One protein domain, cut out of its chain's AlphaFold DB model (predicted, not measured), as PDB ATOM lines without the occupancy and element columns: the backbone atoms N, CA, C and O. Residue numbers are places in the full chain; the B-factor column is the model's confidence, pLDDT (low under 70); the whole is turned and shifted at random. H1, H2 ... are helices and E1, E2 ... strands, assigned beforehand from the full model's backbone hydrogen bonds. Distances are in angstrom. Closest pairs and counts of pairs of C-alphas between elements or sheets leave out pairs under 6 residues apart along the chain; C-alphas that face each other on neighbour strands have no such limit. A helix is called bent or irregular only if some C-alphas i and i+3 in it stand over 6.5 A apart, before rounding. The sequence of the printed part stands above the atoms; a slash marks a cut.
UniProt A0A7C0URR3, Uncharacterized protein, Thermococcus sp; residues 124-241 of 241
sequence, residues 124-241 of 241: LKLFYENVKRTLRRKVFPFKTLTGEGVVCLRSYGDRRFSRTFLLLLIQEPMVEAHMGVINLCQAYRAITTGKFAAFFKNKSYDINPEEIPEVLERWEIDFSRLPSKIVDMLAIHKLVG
ATOM      1  N   LEU A 124       9.648   4.649  30.439       69.56
ATOM      2  CA  LEU A 124      11.107   4.504  30.485       69.56
ATOM      3  C   LEU A 124      11.770   5.680  31.206       69.56
ATOM      4  O   LEU A 124      12.633   5.460  32.052       69.56
ATOM      5  N   LYS A 125      11.350   6.919  30.923       73.81
ATOM      6  CA  LYS A 125      11.854   8.113  31.615       73.81
ATOM      7  C   LYS A 125      11.633   8.008  33.128       73.81
ATOM      8  O   LYS A 125      12.594   8.110  33.886       73.81
ATOM      9  N   LEU A 126      10.403   7.701  33.544       79.94
ATOM     10  CA  LEU A 126      10.038   7.483  34.947       79.94
ATOM     11  C   LEU A 126      10.844   6.340  35.577       79.94
ATOM     12  O   LEU A 126      11.300   6.449  36.713       79.94
ATOM     13  N   PHE A 127      11.062   5.246  34.841       78.75
ATOM     14  CA  PHE A 127      11.908   4.147  35.298       78.75
ATOM     15  C   PHE A 127      13.340   4.621  35.585       78.75
ATOM     16  O   PHE A 127      13.847   4.371  36.674       78.75
ATOM     17  N   TYR A 128      13.981   5.352  34.667       78.50
ATOM     18  CA  TYR A 128      15.341   5.861  34.883       78.50
ATOM     19  C   TYR A 128      15.427   6.887  36.019       78.50
ATOM     20  O   TYR A 128      16.408   6.891  36.764       78.50
ATOM     21  N   GLU A 129      14.415   7.737  36.181       84.25
ATOM     22  CA  GLU A 129      14.320   8.660  37.318       84.25
ATOM     23  C   GLU A 129      14.230   7.897  38.644       84.25
ATOM     24  O   GLU A 129      14.943   8.224  39.596       84.25
ATOM     25  N   ASN A 130      13.440   6.821  38.690       81.12
ATOM     26  CA  ASN A 130      13.354   5.948  39.857       81.12
ATOM     27  C   ASN A 130      14.670   5.221  40.144       81.12
ATOM     28  O   ASN A 130      15.103   5.220  41.293       81.12
ATOM     29  N   VAL A 131      15.340   4.679  39.120       84.31
ATOM     30  CA  VAL A 131      16.673   4.067  39.256       84.31
ATOM     31  C   VAL A 131      17.639   5.060  39.903       84.31
ATOM     32  O   VAL A 131      18.252   4.744  40.920       84.31
ATOM     33  N   LYS A 132      17.734   6.285  39.370       83.50
ATOM     34  CA  LYS A 132      18.613   7.329  39.917       83.50
ATOM     35  C   LYS A 132      18.248   7.686  41.353       83.50
ATOM     36  O   LYS A 132      19.125   7.761  42.204       83.50
ATOM     37  N   ARG A 133      16.961   7.903  41.635       85.94
ATOM     38  CA  ARG A 133      16.484   8.297  42.966       85.94
ATOM     39  C   ARG A 133      16.760   7.219  44.012       85.94
ATOM     40  O   ARG A 133      17.249   7.547  45.088       85.94
ATOM     41  N   THR A 134      16.468   5.958  43.706       85.06
ATOM     42  CA  THR A 134      16.705   4.838  44.623       85.06
ATOM     43  C   THR A 134      18.196   4.645  44.863       85.06
ATOM     44  O   THR A 134      18.613   4.587  46.014       85.06
ATOM     45  N   LEU A 135      19.004   4.639  43.799       85.94
ATOM     46  CA  LEU A 135      20.447   4.390  43.874       85.94
ATOM     47  C   LEU A 135      21.279   5.561  44.417       85.94
ATOM     48  O   LEU A 135      22.477   5.413  44.618       85.94
ATOM     49  N   ARG A 136      20.660   6.706  44.736       83.25
ATOM     50  CA  ARG A 136      21.302   7.751  45.557       83.25
ATOM     51  C   ARG A 136      21.564   7.294  46.988       83.25
ATOM     52  O   ARG A 136      22.476   7.801  47.635       83.25
ATOM     53  N   ARG A 137      20.749   6.373  47.507       78.25
ATOM     54  CA  ARG A 137      20.984   5.764  48.816       78.25
ATOM     55  C   ARG A 137      22.176   4.824  48.622       78.25
ATOM     56  O   ARG A 137      22.045   3.834  47.933       78.25
ATOM     57  N   LYS A 138      23.369   5.158  49.125       87.25
ATOM     58  CA  LYS A 138      24.572   4.327  48.904       87.25
ATOM     59  C   LYS A 138      24.496   2.947  49.582       87.25
ATOM     60  O   LYS A 138      25.333   2.101  49.305       87.25
ATOM     61  N   VAL A 139      23.533   2.741  50.480       91.62
ATOM     62  CA  VAL A 139      23.426   1.569  51.354       91.62
ATOM     63  C   VAL A 139      22.001   1.026  51.296       91.62
ATOM     64  O   VAL A 139      21.044   1.792  51.447       91.62
ATOM     65  N   PHE A 140      21.868  -0.282  51.084       91.25
ATOM     66  CA  PHE A 140      20.594  -1.000  51.009       91.25
ATOM     67  C   PHE A 140      20.630  -2.233  51.913       91.25
ATOM     68  O   PHE A 140      21.111  -3.284  51.483       91.25
ATOM     69  N   PRO A 141      20.142  -2.130  53.158       89.88
ATOM     70  CA  PRO A 141      19.968  -3.298  54.008       89.88
ATOM     71  C   PRO A 141      18.803  -4.156  53.502       89.88
ATOM     72  O   PRO A 141      17.807  -3.640  52.985       89.88
ATOM     73  N   PHE A 142      18.916  -5.470  53.658       88.12
ATOM     74  CA  PHE A 142      17.863  -6.429  53.347       88.12
ATOM     75  C   PHE A 142      17.947  -7.644  54.276       88.12
ATOM     76  O   PHE A 142      18.986  -7.928  54.870       88.12
ATOM     77  N   LYS A 143      16.837  -8.374  54.396       84.50
ATOM     78  CA  LYS A 143      16.773  -9.631  55.148       84.50
ATOM     79  C   LYS A 143      16.785 -10.814  54.192       84.50
ATOM     80  O   LYS A 143      16.214 -10.748  53.104       84.50
ATOM     81  N   THR A 144      17.426 -11.892  54.611       78.19
ATOM     82  CA  THR A 144      17.405 -13.196  53.943       78.19
ATOM     83  C   THR A 144      16.744 -14.220  54.861       78.19
ATOM     84  O   THR A 144      16.459 -13.923  56.019       78.19
ATOM     85  N   LEU A 145      16.494 -15.429  54.358       76.94
ATOM     86  CA  LEU A 145      15.974 -16.519  55.192       76.94
ATOM     87  C   LEU A 145      16.970 -16.947  56.282       76.94
ATOM     88  O   LEU A 145      16.550 -17.423  57.328       76.94
ATOM     89  N   THR A 146      18.269 -16.776  56.035       73.50
ATOM     90  CA  THR A 146      19.359 -17.297  56.871       73.50
ATOM     91  C   THR A 146      20.100 -16.212  57.652       73.50
ATOM     92  O   THR A 146      21.072 -16.512  58.334       73.50
ATOM     93  N   GLY A 147      19.677 -14.950  57.554       81.94
ATOM     94  CA  GLY A 147      20.379 -13.828  58.173       81.94
ATOM     95  C   GLY A 147      20.060 -12.487  57.523       81.94
ATOM     96  O   GLY A 147      19.011 -12.300  56.901       81.94
ATOM     97  N   GLU A 148      20.983 -11.542  57.634       87.69
ATOM     98  CA  GLU A 148      20.832 -10.183  57.111       87.69
ATOM     99  C   GLU A 148      21.929  -9.875  56.096       87.69
ATOM    100  O   GLU A 148      22.980 -10.508  56.079       87.69
ATOM    101  N   GLY A 149      21.688  -8.912  55.217       88.50
ATOM    102  CA  GLY A 149      22.685  -8.479  54.254       88.50
ATOM    103  C   GLY A 149      22.591  -6.993  53.980       88.50
ATOM    104  O   GLY A 149      21.580  -6.339  54.247       88.50
ATOM    105  N   VAL A 150      23.661  -6.447  53.422       92.19
ATOM    106  CA  VAL A 150      23.688  -5.062  52.970       92.19
ATOM    107  C   VAL A 150      24.376  -4.966  51.623       92.19
ATOM    108  O   VAL A 150      25.381  -5.624  51.355       92.19
ATOM    109  N   VAL A 151      23.803  -4.139  50.758       91.44
ATOM    110  CA  VAL A 151      24.428  -3.737  49.503       91.44
ATOM    111  C   VAL A 151      24.951  -2.319  49.666       91.44
ATOM    112  O   VAL A 151      24.175  -1.389  49.885       91.44
ATOM    113  N   CYS A 152      26.253  -2.151  49.508       91.31
ATOM    114  CA  CYS A 152      26.928  -0.867  49.456       91.31
ATOM    115  C   CYS A 152      27.260  -0.523  48.000       91.31
ATOM    116  O   CYS A 152      27.669  -1.371  47.207       91.31
ATOM    117  N   LEU A 153      27.077   0.739  47.634       91.25
ATOM    118  CA  LEU A 153      27.277   1.252  46.288       91.25
ATOM    119  C   LEU A 153      28.386   2.297  46.295       91.25
ATOM    120  O   LEU A 153      28.279   3.325  46.969       91.25
ATOM    121  N   ARG A 154      29.414   2.083  45.471       87.88
ATOM    122  CA  ARG A 154      30.463   3.080  45.272       87.88
ATOM    123  C   ARG A 154      29.910   4.304  44.549       87.88
ATOM    124  O   ARG A 154      29.350   4.196  43.452       87.88
ATOM    125  N   SER A 155      30.144   5.485  45.117       73.75
ATOM    126  CA  SER A 155      29.821   6.743  44.448       73.75
ATOM    127  C   SER A 155      30.742   6.962  43.245       73.75
ATOM    128  O   SER A 155      31.963   6.945  43.361       73.75
ATOM    129  N   TYR A 156      30.151   7.183  42.076       64.69
ATOM    130  CA  TYR A 156      30.836   7.714  40.900       64.69
ATOM    131  C   TYR A 156      29.883   8.667  40.190       64.69
ATOM    132  O   TYR A 156      28.673   8.414  40.160       64.69
ATOM    133  N   GLY A 157      30.437   9.713  39.568       60.09
ATOM    134  CA  GLY A 157      29.672  10.709  38.816       60.09
ATOM    135  C   GLY A 157      28.642  10.088  37.862       60.09
ATOM    136  O   GLY A 157      28.881   9.040  37.255       60.09
ATOM    137  N   ASP A 158      27.494  10.754  37.719       59.72
ATOM    138  CA  ASP A 158      26.239  10.274  37.102       59.72
ATOM    139  C   ASP A 158      26.330   9.727  35.662       59.72
ATOM    140  O   ASP A 158      25.352   9.201  35.132       59.72
ATOM    141  N   ARG A 159      27.488   9.814  35.002       56.75
ATOM    142  CA  ARG A 159      27.646   9.507  33.572       56.75
ATOM    143  C   ARG A 159      27.805   8.023  33.235       56.75
ATOM    144  O   ARG A 159      27.704   7.668  32.065       56.75
ATOM    145  N   ARG A 160      28.080   7.145  34.206       66.81
ATOM    146  CA  ARG A 160      28.207   5.697  33.944       66.81
ATOM    147  C   ARG A 160      26.880   4.976  34.223       66.81
ATOM    148  O   ARG A 160      26.211   5.288  35.200       66.81
ATOM    149  N   PHE A 161      26.511   4.001  33.393       75.50
ATOM    150  CA  PHE A 161      25.331   3.144  33.615       75.50
ATOM    151  C   PHE A 161      25.645   1.869  34.406       75.50
ATOM    152  O   PHE A 161      24.722   1.136  34.737       75.50
ATOM    153  N   SER A 162      26.914   1.640  34.740       84.06
ATOM    154  CA  SER A 162      27.365   0.571  35.633       84.06
ATOM    155  C   SER A 162      28.085   1.165  36.841       84.06
ATOM    156  O   SER A 162      28.644   2.270  36.760       84.06
ATOM    157  N   ARG A 163      28.043   0.465  37.974       86.25
ATOM    158  CA  ARG A 163      28.720   0.855  39.219       86.25
ATOM    159  C   ARG A 163      29.313  -0.359  39.908       86.25
ATOM    160  O   ARG A 163      28.861  -1.474  39.675       86.25
ATOM    161  N   THR A 164      30.300  -0.101  40.757       91.00
ATOM    162  CA  THR A 164      30.843  -1.094  41.679       91.00
ATOM    163  C   THR A 164      29.926  -1.207  42.889       91.00
ATOM    164  O   THR A 164      29.567  -0.191  43.491       91.00
ATOM    165  N   PHE A 165      29.556  -2.434  43.219       94.12
ATOM    166  CA  PHE A 165      28.764  -2.784  44.386       94.12
ATOM    167  C   PHE A 165      29.586  -3.697  45.288       94.12
ATOM    168  O   PHE A 165      30.421  -4.465  44.809       94.12
ATOM    169  N   LEU A 166      29.323  -3.587  46.581       94.69
ATOM    170  CA  LEU A 166      29.799  -4.474  47.624       94.69
ATOM    171  C   LEU A 166      28.561  -5.099  48.259       94.69
ATOM    172  O   LEU A 166      27.673  -4.389  48.721       94.69
ATOM    173  N   LEU A 167      28.490  -6.417  48.241       94.81
ATOM    174  CA  LEU A 167      27.473  -7.200  48.916       94.81
ATOM    175  C   LEU A 167      28.111  -7.815  50.155       94.81
ATOM    176  O   LEU A 167      29.084  -8.549  50.023       94.81
ATOM    177  N   LEU A 168      27.539  -7.548  51.323       92.75
ATOM    178  CA  LEU A 168      27.885  -8.221  52.570       92.75
ATOM    179  C   LEU A 168      26.695  -9.080  52.991       92.75
ATOM    180  O   LEU A 168      25.569  -8.578  53.074       92.75
ATOM    181  N   LEU A 169      26.930 -10.365  53.230       90.56
ATOM    182  CA  LEU A 169      25.942 -11.318  53.727       90.56
ATOM    183  C   LEU A 169      26.389 -11.828  55.088       90.56
ATOM    184  O   LEU A 169      27.478 -12.372  55.221       90.56
ATOM    185  N   ILE A 170      25.528 -11.667  56.083       86.12
ATOM    186  CA  ILE A 170      25.767 -12.105  57.452       86.12
ATOM    187  C   ILE A 170      25.130 -13.480  57.615       86.12
ATOM    188  O   ILE A 170      23.903 -13.599  57.644       86.12
ATOM    189  N   GLN A 171      25.969 -14.506  57.709       79.94
ATOM    190  CA  GLN A 171      25.578 -15.882  57.996       79.94
ATOM    191  C   GLN A 171      26.384 -16.325  59.214       79.94
ATOM    192  O   GLN A 171      27.530 -16.733  59.070       79.94
ATOM    193  N   GLU A 172      25.834 -16.174  60.421       68.81
ATOM    194  CA  GLU A 172      26.587 -16.422  61.659       68.81
ATOM    195  C   GLU A 172      27.281 -17.797  61.646       68.81
ATOM    196  O   GLU A 172      26.629 -18.796  61.328       68.81
ATOM    197  N   PRO A 173      28.589 -17.874  61.978       70.38
ATOM    198  CA  PRO A 173      29.465 -16.826  62.531       70.38
ATOM    199  C   PRO A 173      30.261 -16.008  61.487       70.38
ATOM    200  O   PRO A 173      31.180 -15.280  61.850       70.38
ATOM    201  N   MET A 174      29.961 -16.141  60.197       78.94
ATOM    202  CA  MET A 174      30.759 -15.601  59.096       78.94
ATOM    203  C   MET A 174      30.078 -14.437  58.369       78.94
ATOM    204  O   MET A 174      28.851 -14.300  58.333       78.94
ATOM    205  N   VAL A 175      30.900 -13.600  57.733       84.50
ATOM    206  CA  VAL A 175      30.431 -12.652  56.725       84.50
ATOM    207  C   VAL A 175      31.047 -12.987  55.387       84.50
ATOM    208  O   VAL A 175      32.262 -12.972  55.217       84.50
ATOM    209  N   GLU A 176      30.176 -13.269  54.428       89.81
ATOM    210  CA  GLU A 176      30.563 -13.388  53.034       89.81
ATOM    211  C   GLU A 176      30.522 -11.999  52.410       89.81
ATOM    212  O   GLU A 176      29.520 -11.278  52.511       89.81
ATOM    213  N   ALA A 177      31.603 -11.627  51.744       92.19
ATOM    214  CA  ALA A 177      31.717 -10.348  51.086       92.19
ATOM    215  C   ALA A 177      32.031 -10.558  49.608       92.19
ATOM    216  O   ALA A 177      32.970 -11.263  49.245       92.19
ATOM    217  N   HIS A 178      31.233  -9.929  48.752       94.38
ATOM    218  CA  HIS A 178      31.383 -10.020  47.308       94.38
ATOM    219  C   HIS A 178      31.440  -8.626  46.695       94.38
ATOM    220  O   HIS A 178      30.623  -7.760  47.018       94.38
ATOM    221  N   MET A 179      32.350  -8.414  45.751       94.38
ATOM    222  CA  MET A 179      32.497  -7.156  45.028       94.38
ATOM    223  C   MET A 179      32.393  -7.381  43.521       94.38
ATOM    224  O   MET A 179      32.806  -8.400  42.980       94.38
ATOM    225  N   GLY A 180      31.801  -6.430  42.809       92.12
ATOM    226  CA  GLY A 180      31.534  -6.594  41.383       92.12
ATOM    227  C   GLY A 180      30.986  -5.333  40.742       92.12
ATOM    228  O   GLY A 180      30.583  -4.389  41.426       92.12
ATOM    229  N   VAL A 181      30.981  -5.307  39.413       89.25
ATOM    230  CA  VAL A 181      30.431  -4.197  38.631       89.25
ATOM    231  C   VAL A 181      29.176  -4.691  37.919       89.25
ATOM    232  O   VAL A 181      29.172  -5.766  37.323       89.25
ATOM    233  N   ILE A 182      28.080  -3.943  38.059       87.81
ATOM    234  CA  ILE A 182      26.803  -4.260  37.408       87.81
ATOM    235  C   ILE A 182      26.095  -2.998  36.913       87.81
ATOM    236  O   ILE A 182      26.278  -1.889  37.439       87.81
ATOM    237  N   ASN A 183      25.215  -3.178  35.926       87.06
ATOM    238  CA  ASN A 183      24.368  -2.122  35.389       87.06
ATOM    239  C   ASN A 183      23.347  -1.629  36.433       87.06
ATOM    240  O   ASN A 183      22.675  -2.423  37.090       87.06
ATOM    241  N   LEU A 184      23.147  -0.313  36.518       85.44
ATOM    242  CA  LEU A 184      22.241   0.332  37.471       85.44
ATOM    243  C   LEU A 184      20.782  -0.125  37.336       85.44
ATOM    244  O   LEU A 184      20.076  -0.221  38.334       85.44
ATOM    245  N   CYS A 185      20.313  -0.431  36.125       83.81
ATOM    246  CA  CYS A 185      18.951  -0.921  35.909       83.81
ATOM    247  C   CYS A 185      18.782  -2.353  36.423       83.81
ATOM    248  O   CYS A 185      17.742  -2.679  36.996       83.81
ATOM    249  N   GLN A 186      19.800  -3.199  36.228       86.88
ATOM    250  CA  GLN A 186      19.822  -4.563  36.758       86.88
ATOM    251  C   GLN A 186      19.898  -4.535  38.287       86.88
ATOM    252  O   GLN A 186      19.077  -5.174  38.941       86.88
ATOM    253  N   ALA A 187      20.794  -3.713  38.842       88.31
ATOM    254  CA  ALA A 187      20.912  -3.481  40.278       88.31
ATOM    255  C   ALA A 187      19.587  -3.007  40.884       88.31
ATOM    256  O   ALA A 187      19.094  -3.610  41.829       88.31
ATOM    257  N   TYR A 188      18.970  -1.975  40.297       88.06
ATOM    258  CA  TYR A 188      17.686  -1.444  40.749       88.06
ATOM    259  C   TYR A 188      16.605  -2.521  40.781       88.06
ATOM    260  O   TYR A 188      15.955  -2.682  41.807       88.06
ATOM    261  N   ARG A 189      16.434  -3.288  39.693       87.44
ATOM    262  CA  ARG A 189      15.449  -4.380  39.648       87.44
ATOM    263  C   ARG A 189      15.739  -5.439  40.706       87.44
ATOM    264  O   ARG A 189      14.816  -5.907  41.362       87.44
ATOM    265  N   ALA A 190      16.998  -5.828  40.875       87.44
ATOM    266  CA  ALA A 190      17.364  -6.869  41.822       87.44
ATOM    267  C   ALA A 190      17.199  -6.401  43.284       87.44
ATOM    268  O   ALA A 190      16.719  -7.174  44.109       87.44
ATOM    269  N   ILE A 191      17.485  -5.130  43.592       86.19
ATOM    270  CA  ILE A 191      17.223  -4.517  44.906       86.19
ATOM    271  C   ILE A 191      15.716  -4.444  45.173       86.19
ATOM    272  O   ILE A 191      15.256  -4.920  46.205       86.19
ATOM    273  N   THR A 192      14.924  -3.890  44.248       84.25
ATOM    274  CA  THR A 192      13.479  -3.687  44.473       84.25
ATOM    275  C   THR A 192      12.675  -4.980  44.505       84.25
ATOM    276  O   THR A 192      11.593  -5.001  45.079       84.25
ATOM    277  N   THR A 193      13.196  -6.060  43.921       84.06
ATOM    278  CA  THR A 193      12.582  -7.396  43.987       84.06
ATOM    279  C   THR A 193      13.133  -8.266  45.117       84.06
ATOM    280  O   THR A 193      12.689  -9.402  45.258       84.06
ATOM    281  N   GLY A 194      14.108  -7.779  45.896       82.81
ATOM    282  CA  GLY A 194      14.750  -8.554  46.964       82.81
ATOM    283  C   GLY A 194      15.630  -9.710  46.468       82.81
ATOM    284  O   GLY A 194      15.977 -10.596  47.239       82.81
ATOM    285  N   LYS A 195      16.001  -9.723  45.182       87.44
ATOM    286  CA  LYS A 195      16.779 -10.798  44.536       87.44
ATOM    287  C   LYS A 195      18.250 -10.438  44.316       87.44
ATOM    288  O   LYS A 195      18.941 -11.122  43.564       87.44
ATOM    289  N   PHE A 196      18.735  -9.360  44.935       89.88
ATOM    290  CA  PHE A 196      20.078  -8.836  44.678       89.88
ATOM    291  C   PHE A 196      21.184  -9.845  44.972       89.88
ATOM    292  O   PHE A 196      22.021 -10.056  44.106       89.88
ATOM    293  N   ALA A 197      21.166 -10.506  46.134       88.69
ATOM    294  CA  ALA A 197      22.223 -11.442  46.517       88.69
ATOM    295  C   ALA A 197      22.401 -12.577  45.492       88.69
ATOM    296  O   ALA A 197      23.488 -12.758  44.952       88.69
ATOM    297  N   ALA A 198      21.311 -13.271  45.149       87.94
ATOM    298  CA  ALA A 198      21.331 -14.356  44.167       87.94
ATOM    299  C   ALA A 198      21.756 -13.881  42.765       87.94
ATOM    300  O   ALA A 198      22.494 -14.571  42.068       87.94
ATOM    301  N   PHE A 199      21.310 -12.691  42.351       87.94
ATOM    302  CA  PHE A 199      21.709 -12.100  41.074       87.94
ATOM    303  C   PHE A 199      23.194 -11.712  41.043       87.94
ATOM    304  O   PHE A 199      23.856 -11.892  40.021       87.94
ATOM    305  N   PHE A 200      23.697 -11.139  42.137       90.94
ATOM    306  CA  PHE A 200      25.004 -10.502  42.187       90.94
ATOM    307  C   PHE A 200      26.143 -11.500  42.371       90.94
ATOM    308  O   PHE A 200      27.148 -11.338  41.689       90.94
ATOM    309  N   LYS A 201      25.961 -12.555  43.184       88.00
ATOM    310  CA  LYS A 201      26.994 -13.584  43.430       88.00
ATOM    311  C   LYS A 201      27.590 -14.155  42.138       88.00
ATOM    312  O   LYS A 201      28.798 -14.285  42.017       88.00
ATOM    313  N   ASN A 202      26.753 -14.399  41.128       83.38
ATOM    314  CA  ASN A 202      27.182 -14.943  39.831       83.38
ATOM    315  C   ASN A 202      27.946 -13.939  38.941       83.38
ATOM    316  O   ASN A 202      28.336 -14.276  37.825       83.38
ATOM    317  N   LYS A 203      28.084 -12.682  39.374       85.19
ATOM    318  CA  LYS A 203      28.685 -11.566  38.620       85.19
ATOM    319  C   LYS A 203      29.740 -10.808  39.432       85.19
ATOM    320  O   LYS A 203      30.170  -9.726  39.028       85.19
ATOM    321  N   SER A 204      30.113 -11.345  40.583       92.50
ATOM    322  CA  SER A 204      31.040 -10.752  41.537       92.50
ATOM    323  C   SER A 204      32.200 -11.703  41.811       92.50
ATOM    324  O   SER A 204      32.178 -12.860  41.399       92.50
ATOM    325  N   TYR A 205      33.202 -11.205  42.519       91.75
ATOM    326  CA  TYR A 205      34.273 -11.992  43.111       91.75
ATOM    327  C   TYR A 205      34.253 -11.812  44.627       91.75
ATOM    328  O   TYR A 205      33.755 -10.799  45.128       91.75
ATOM    329  N   ASP A 206      34.778 -12.800  45.339       93.81
ATOM    330  CA  ASP A 206      34.883 -12.773  46.794       93.81
ATOM    331  C   ASP A 206      35.967 -11.784  47.225       93.81
ATOM    332  O   ASP A 206      36.981 -11.625  46.540       93.81
ATOM    333  N   ILE A 207      35.749 -11.109  48.350       91.81
ATOM    334  CA  ILE A 207      36.750 -10.243  48.975       91.81
ATOM    335  C   ILE A 207      37.052 -10.732  50.388       91.81
ATOM    336  O   ILE A 207      36.165 -11.243  51.076       91.81
ATOM    337  N   ASN A 208      38.301 -10.558  50.820       86.56
ATOM    338  CA  ASN A 208      38.708 -10.905  52.174       86.56
ATOM    339  C   ASN A 208      37.976  -9.987  53.179       86.56
ATOM    340  O   ASN A 208      37.971  -8.767  52.979       86.56
ATOM    341  N   PRO A 209      37.364 -10.530  54.252       83.12
ATOM    342  CA  PRO A 209      36.759  -9.729  55.311       83.12
ATOM    343  C   PRO A 209      37.641  -8.601  55.868       83.12
ATOM    344  O   PRO A 209      37.131  -7.528  56.192       83.12
ATOM    345  N   GLU A 210      38.960  -8.798  55.900       83.44
ATOM    346  CA  GLU A 210      39.939  -7.806  56.369       83.44
ATOM    347  C   GLU A 210      40.011  -6.547  55.484       83.44
ATOM    348  O   GLU A 210      40.349  -5.468  55.968       83.44
ATOM    349  N   GLU A 211      39.643  -6.641  54.201       88.12
ATOM    350  CA  GLU A 211      39.648  -5.510  53.260       88.12
ATOM    351  C   GLU A 211      38.375  -4.650  53.360       88.12
ATOM    352  O   GLU A 211      38.328  -3.521  52.859       88.12
ATOM    353  N   ILE A 212      37.314  -5.162  53.999       89.19
ATOM    354  CA  ILE A 212      36.006  -4.495  54.060       89.19
ATOM    355  C   ILE A 212      36.094  -3.087  54.678       89.19
ATOM    356  O   ILE A 212      35.527  -2.169  54.073       89.19
ATOM    357  N   PRO A 213      36.770  -2.855  55.828       88.19
ATOM    358  CA  PRO A 213      36.856  -1.522  56.424       88.19
ATOM    359  C   PRO A 213      37.442  -0.483  55.460       88.19
ATOM    360  O   PRO A 213      36.854   0.587  55.285       88.19
ATOM    361  N   GLU A 214      38.544  -0.823  54.784       88.56
ATOM    362  CA  GLU A 214      39.217   0.072  53.839       88.56
ATOM    363  C   GLU A 214      38.319   0.380  52.631       88.56
ATOM    364  O   GLU A 214      38.220   1.525  52.184       88.56
ATOM    365  N   VAL A 215      37.611  -0.628  52.109       90.81
ATOM    366  CA  VAL A 215      36.670  -0.448  50.995       90.81
ATOM    367  C   VAL A 215      35.520   0.480  51.390       90.81
ATOM    368  O   VAL A 215      35.185   1.388  50.622       90.81
ATOM    369  N   LEU A 216      34.922   0.281  52.567       90.69
ATOM    370  CA  LEU A 216      33.811   1.102  53.058       90.69
ATOM    371  C   LEU A 216      34.233   2.557  53.287       90.69
ATOM    372  O   LEU A 216      33.508   3.468  52.877       90.69
ATOM    373  N   GLU A 217      35.414   2.776  53.869       88.81
ATOM    374  CA  GLU A 217      35.991   4.106  54.071       88.81
ATOM    375  C   GLU A 217      36.270   4.800  52.734       88.81
ATOM    376  O   GLU A 217      35.772   5.900  52.482       88.81
ATOM    377  N   ARG A 218      36.952   4.115  51.809       89.00
ATOM    378  CA  ARG A 218      37.251   4.623  50.459       89.00
ATOM    379  C   ARG A 218      35.990   4.975  49.663       89.00
ATOM    380  O   ARG A 218      36.045   5.764  48.720       89.00
ATOM    381  N   TRP A 219      34.858   4.337  49.959       91.19
ATOM    382  CA  TRP A 219      33.578   4.586  49.285       91.19
ATOM    383  C   TRP A 219      32.720   5.636  49.998       91.19
ATOM    384  O   TRP A 219      31.630   5.974  49.504       91.19
ATOM    385  N   GLU A 220      33.221   6.168  51.117       90.12
ATOM    386  CA  GLU A 220      32.532   7.108  51.999       90.12
ATOM    387  C   GLU A 220      31.147   6.558  52.365       90.12
ATOM    388  O   GLU A 220      30.105   7.196  52.126       90.12
ATOM    389  N   ILE A 221      31.124   5.300  52.813       90.19
ATOM    390  CA  ILE A 221      29.918   4.662  53.325       90.19
ATOM    391  C   ILE A 221      29.709   5.116  54.764       90.19
ATOM    392  O   ILE A 221      30.576   4.981  55.618       90.19
ATOM    393  N   ASP A 222      28.524   5.656  55.022       86.12
ATOM    394  CA  ASP A 222      28.078   6.034  56.356       86.12
ATOM    395  C   ASP A 222      27.791   4.769  57.181       86.12
ATOM    396  O   ASP A 222      26.797   4.074  56.946       86.12
ATOM    397  N   PHE A 223      28.679   4.473  58.134       85.69
ATOM    398  CA  PHE A 223      28.613   3.284  58.987       85.69
ATOM    399  C   PHE A 223      27.336   3.236  59.834       85.69
ATOM    400  O   PHE A 223      26.857   2.146  60.129       85.69
ATOM    401  N   SER A 224      26.717   4.385  60.145       84.56
ATOM    402  CA  SER A 224      25.449   4.433  60.894       84.56
ATOM    403  C   SER A 224      24.271   3.800  60.141       84.56
ATOM    404  O   SER A 224      23.224   3.523  60.724       84.56
ATOM    405  N   ARG A 225      24.430   3.561  58.833       85.69
ATOM    406  CA  ARG A 225      23.421   2.930  57.970       85.69
ATOM    407  C   ARG A 225      23.643   1.435  57.777       85.69
ATOM    408  O   ARG A 225      22.842   0.798  57.089       85.69
ATOM    409  N   LEU A 226      24.736   0.893  58.307       87.12
ATOM    410  CA  LEU A 226      25.023  -0.533  58.254       87.12
ATOM    411  C   LEU A 226      24.265  -1.258  59.379       87.12
ATOM    412  O   LEU A 226      24.050  -0.682  60.444       87.12
ATOM    413  N   PRO A 227      23.859  -2.522  59.169       85.88
ATOM    414  CA  PRO A 227      23.379  -3.379  60.251       85.88
ATOM    415  C   PRO A 227      24.383  -3.426  61.412       85.88
ATOM    416  O   PRO A 227      25.585  -3.552  61.167       85.88
ATOM    417  N   SER A 228      23.904  -3.377  62.662       83.38
ATOM    418  CA  SER A 228      24.764  -3.331  63.861       83.38
ATOM    419  C   SER A 228      25.781  -4.469  63.897       83.38
ATOM    420  O   SER A 228      26.956  -4.224  64.117       83.38
ATOM    421  N   LYS A 229      25.368  -5.683  63.518       81.25
ATOM    422  CA  LYS A 229      26.247  -6.859  63.434       81.25
ATOM    423  C   LYS A 229      27.467  -6.656  62.525       81.25
ATOM    424  O   LYS A 229      28.533  -7.196  62.796       81.25
ATOM    425  N   ILE A 230      27.322  -5.889  61.440       81.38
ATOM    426  CA  ILE A 230      28.448  -5.553  60.555       81.38
ATOM    427  C   ILE A 230      29.356  -4.542  61.242       81.38
ATOM    428  O   ILE A 230      30.571  -4.686  61.185       81.38
ATOM    429  N   VAL A 231      28.778  -3.542  61.906       84.38
ATOM    430  CA  VAL A 231      29.543  -2.542  62.659       84.38
ATOM    431  C   VAL A 231      30.364  -3.210  63.766       84.38
ATOM    432  O   VAL A 231      31.559  -2.945  63.865       84.38
ATOM    433  N   ASP A 232      29.761  -4.125  64.524       82.62
ATOM    434  CA  ASP A 232      30.412  -4.848  65.622       82.62
ATOM    435  C   ASP A 232      31.593  -5.691  65.119       82.62
ATOM    436  O   ASP A 232      32.689  -5.646  65.675       82.62
ATOM    437  N   MET A 233      31.409  -6.407  64.010       78.44
ATOM    438  CA  MET A 233      32.467  -7.216  63.401       78.44
ATOM    439  C   MET A 233      33.620  -6.362  62.854       78.44
ATOM    440  O   MET A 233      34.788  -6.687  63.067       78.44
ATOM    441  N   LEU A 234      33.316  -5.227  62.215       77.00
ATOM    442  CA  LEU A 234      34.342  -4.287  61.750       77.00
ATOM    443  C   LEU A 234      35.102  -3.642  62.923       77.00
ATOM    444  O   LEU A 234      36.292  -3.357  62.794       77.00
ATOM    445  N   ALA A 235      34.438  -3.427  64.063       77.81
ATOM    446  CA  ALA A 235      35.069  -2.916  65.277       77.81
ATOM    447  C   ALA A 235      36.039  -3.935  65.895       77.81
ATOM    448  O   ALA A 235      37.141  -3.555  66.283       77.81
ATOM    449  N   ILE A 236      35.675  -5.223  65.925       69.31
ATOM    450  CA  ILE A 236      36.563  -6.301  66.390       69.31
ATOM    451  C   ILE A 236      37.826  -6.367  65.525       69.31
ATOM    452  O   ILE A 236      38.928  -6.404  66.064       69.31
ATOM    453  N   HIS A 237      37.699  -6.309  64.196       65.50
ATOM    454  CA  HIS A 237      38.873  -6.337  63.319       65.50
ATOM    455  C   HIS A 237      39.803  -5.131  63.501       65.50
ATOM    456  O   HIS A 237      41.014  -5.303  63.440       65.50
ATOM    457  N   LYS A 238      39.273  -3.941  63.815       63.09
ATOM    458  CA  LYS A 238      40.096  -2.765  64.162       63.09
ATOM    459  C   LYS A 238      40.837  -2.872  65.499       63.09
ATOM    460  O   LYS A 238      41.734  -2.074  65.734       63.09
ATOM    461  N   LEU A 239      40.426  -3.769  66.395       52.47
ATOM    462  CA  LEU A 239      41.059  -3.959  67.706       52.47
ATOM    463  C   LEU A 239      42.136  -5.053  67.697       52.47
ATOM    464  O   LEU A 239      42.947  -5.102  68.617       52.47
ATOM    465  N   VAL A 240      42.108  -5.949  66.703       52.47
ATOM    466  CA  VAL A 240      42.990  -7.128  66.617       52.47
ATOM    467  C   VAL A 240      44.106  -6.953  65.573       52.47
ATOM    468  O   VAL A 240      45.119  -7.646  65.669       52.47
ATOM    469  N   GLY A 241      43.943  -6.041  64.607       48.47
ATOM    470  CA  GLY A 241      44.981  -5.632  63.648       48.47
ATOM    471  C   GLY A 241      45.649  -4.322  64.036       48.47
ATOM    472  O   GLY A 241      46.863  -4.198  63.770       48.47
TER     473      GLY A 241
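AT A GLANCE: This is residues 124 to 241 of the 241 residues of an uncharacterized protein of Thermococcus sp (UniProt A0A7C0URR3). A twisted sheet of four strands has short helices H2 and H3 over one face and H4 over the opposite face, while H1 and H5 extend the length at opposite ends. The 118 printed residues hold five named helices and four named strands, in the order H1 E1 E2 E3 E4 H2 H3 H4 H5, of mixed class. The sheet, in order E1 E2 E3 E4, is a meander, each strand the antiparallel neighbour of the one before. The whole is compact, with a radius of gyration of the C-alphas of 14.1 A, and spans 49 by 31 by 25 A.

HOW THE PARTS SIT: H1, residues 124 to 135, is not on the sheet. E1, residues 139 to 143, and E2, residues 148 to 153, form a hairpin, with N 140 and O 151 within hydrogen-bond range at 2.8 A. E2 and E3, residues 162 to 171, form another, with N 152 and O 166 at 2.8 A. E3 and E4, residues 174 to 183, form a third, with N 167 and O 178 at 2.8 A. H2, residues 184 to 192, touches H1; the closest C-alphas, of Val 131 and Tyr 188, are 5.8 A apart. H3, residues 196 to 201, is on the same face as H2, at a height over the sheet of 7.8 A. H4, residues 209 to 218, is on the opposite face, 9.7 A high, and only just irregular: C-alphas 210 and 213 are 7.0 A apart. H5, residues 228 to 240, only grazes the sheet with residues 229 to 233. Every O i to N i+4 pair is within hydrogen-bond range in H1, H2, H3 and H5, and 4 of 6 in H4.

IN THESE COORDINATES: H1 begins at C-alpha 124 (11.107, 4.504, 30.485). E3 is 27.8 A long and E4 28.0 A. H5, 18.8 A, ends at C-alpha 240 (42.990, -7.128, 66.617).

THE WHOLE: The printed part has no cut, and no link is long. Confidence is under 70 at residues 124, 156 to 160, 172 and 236 to 241.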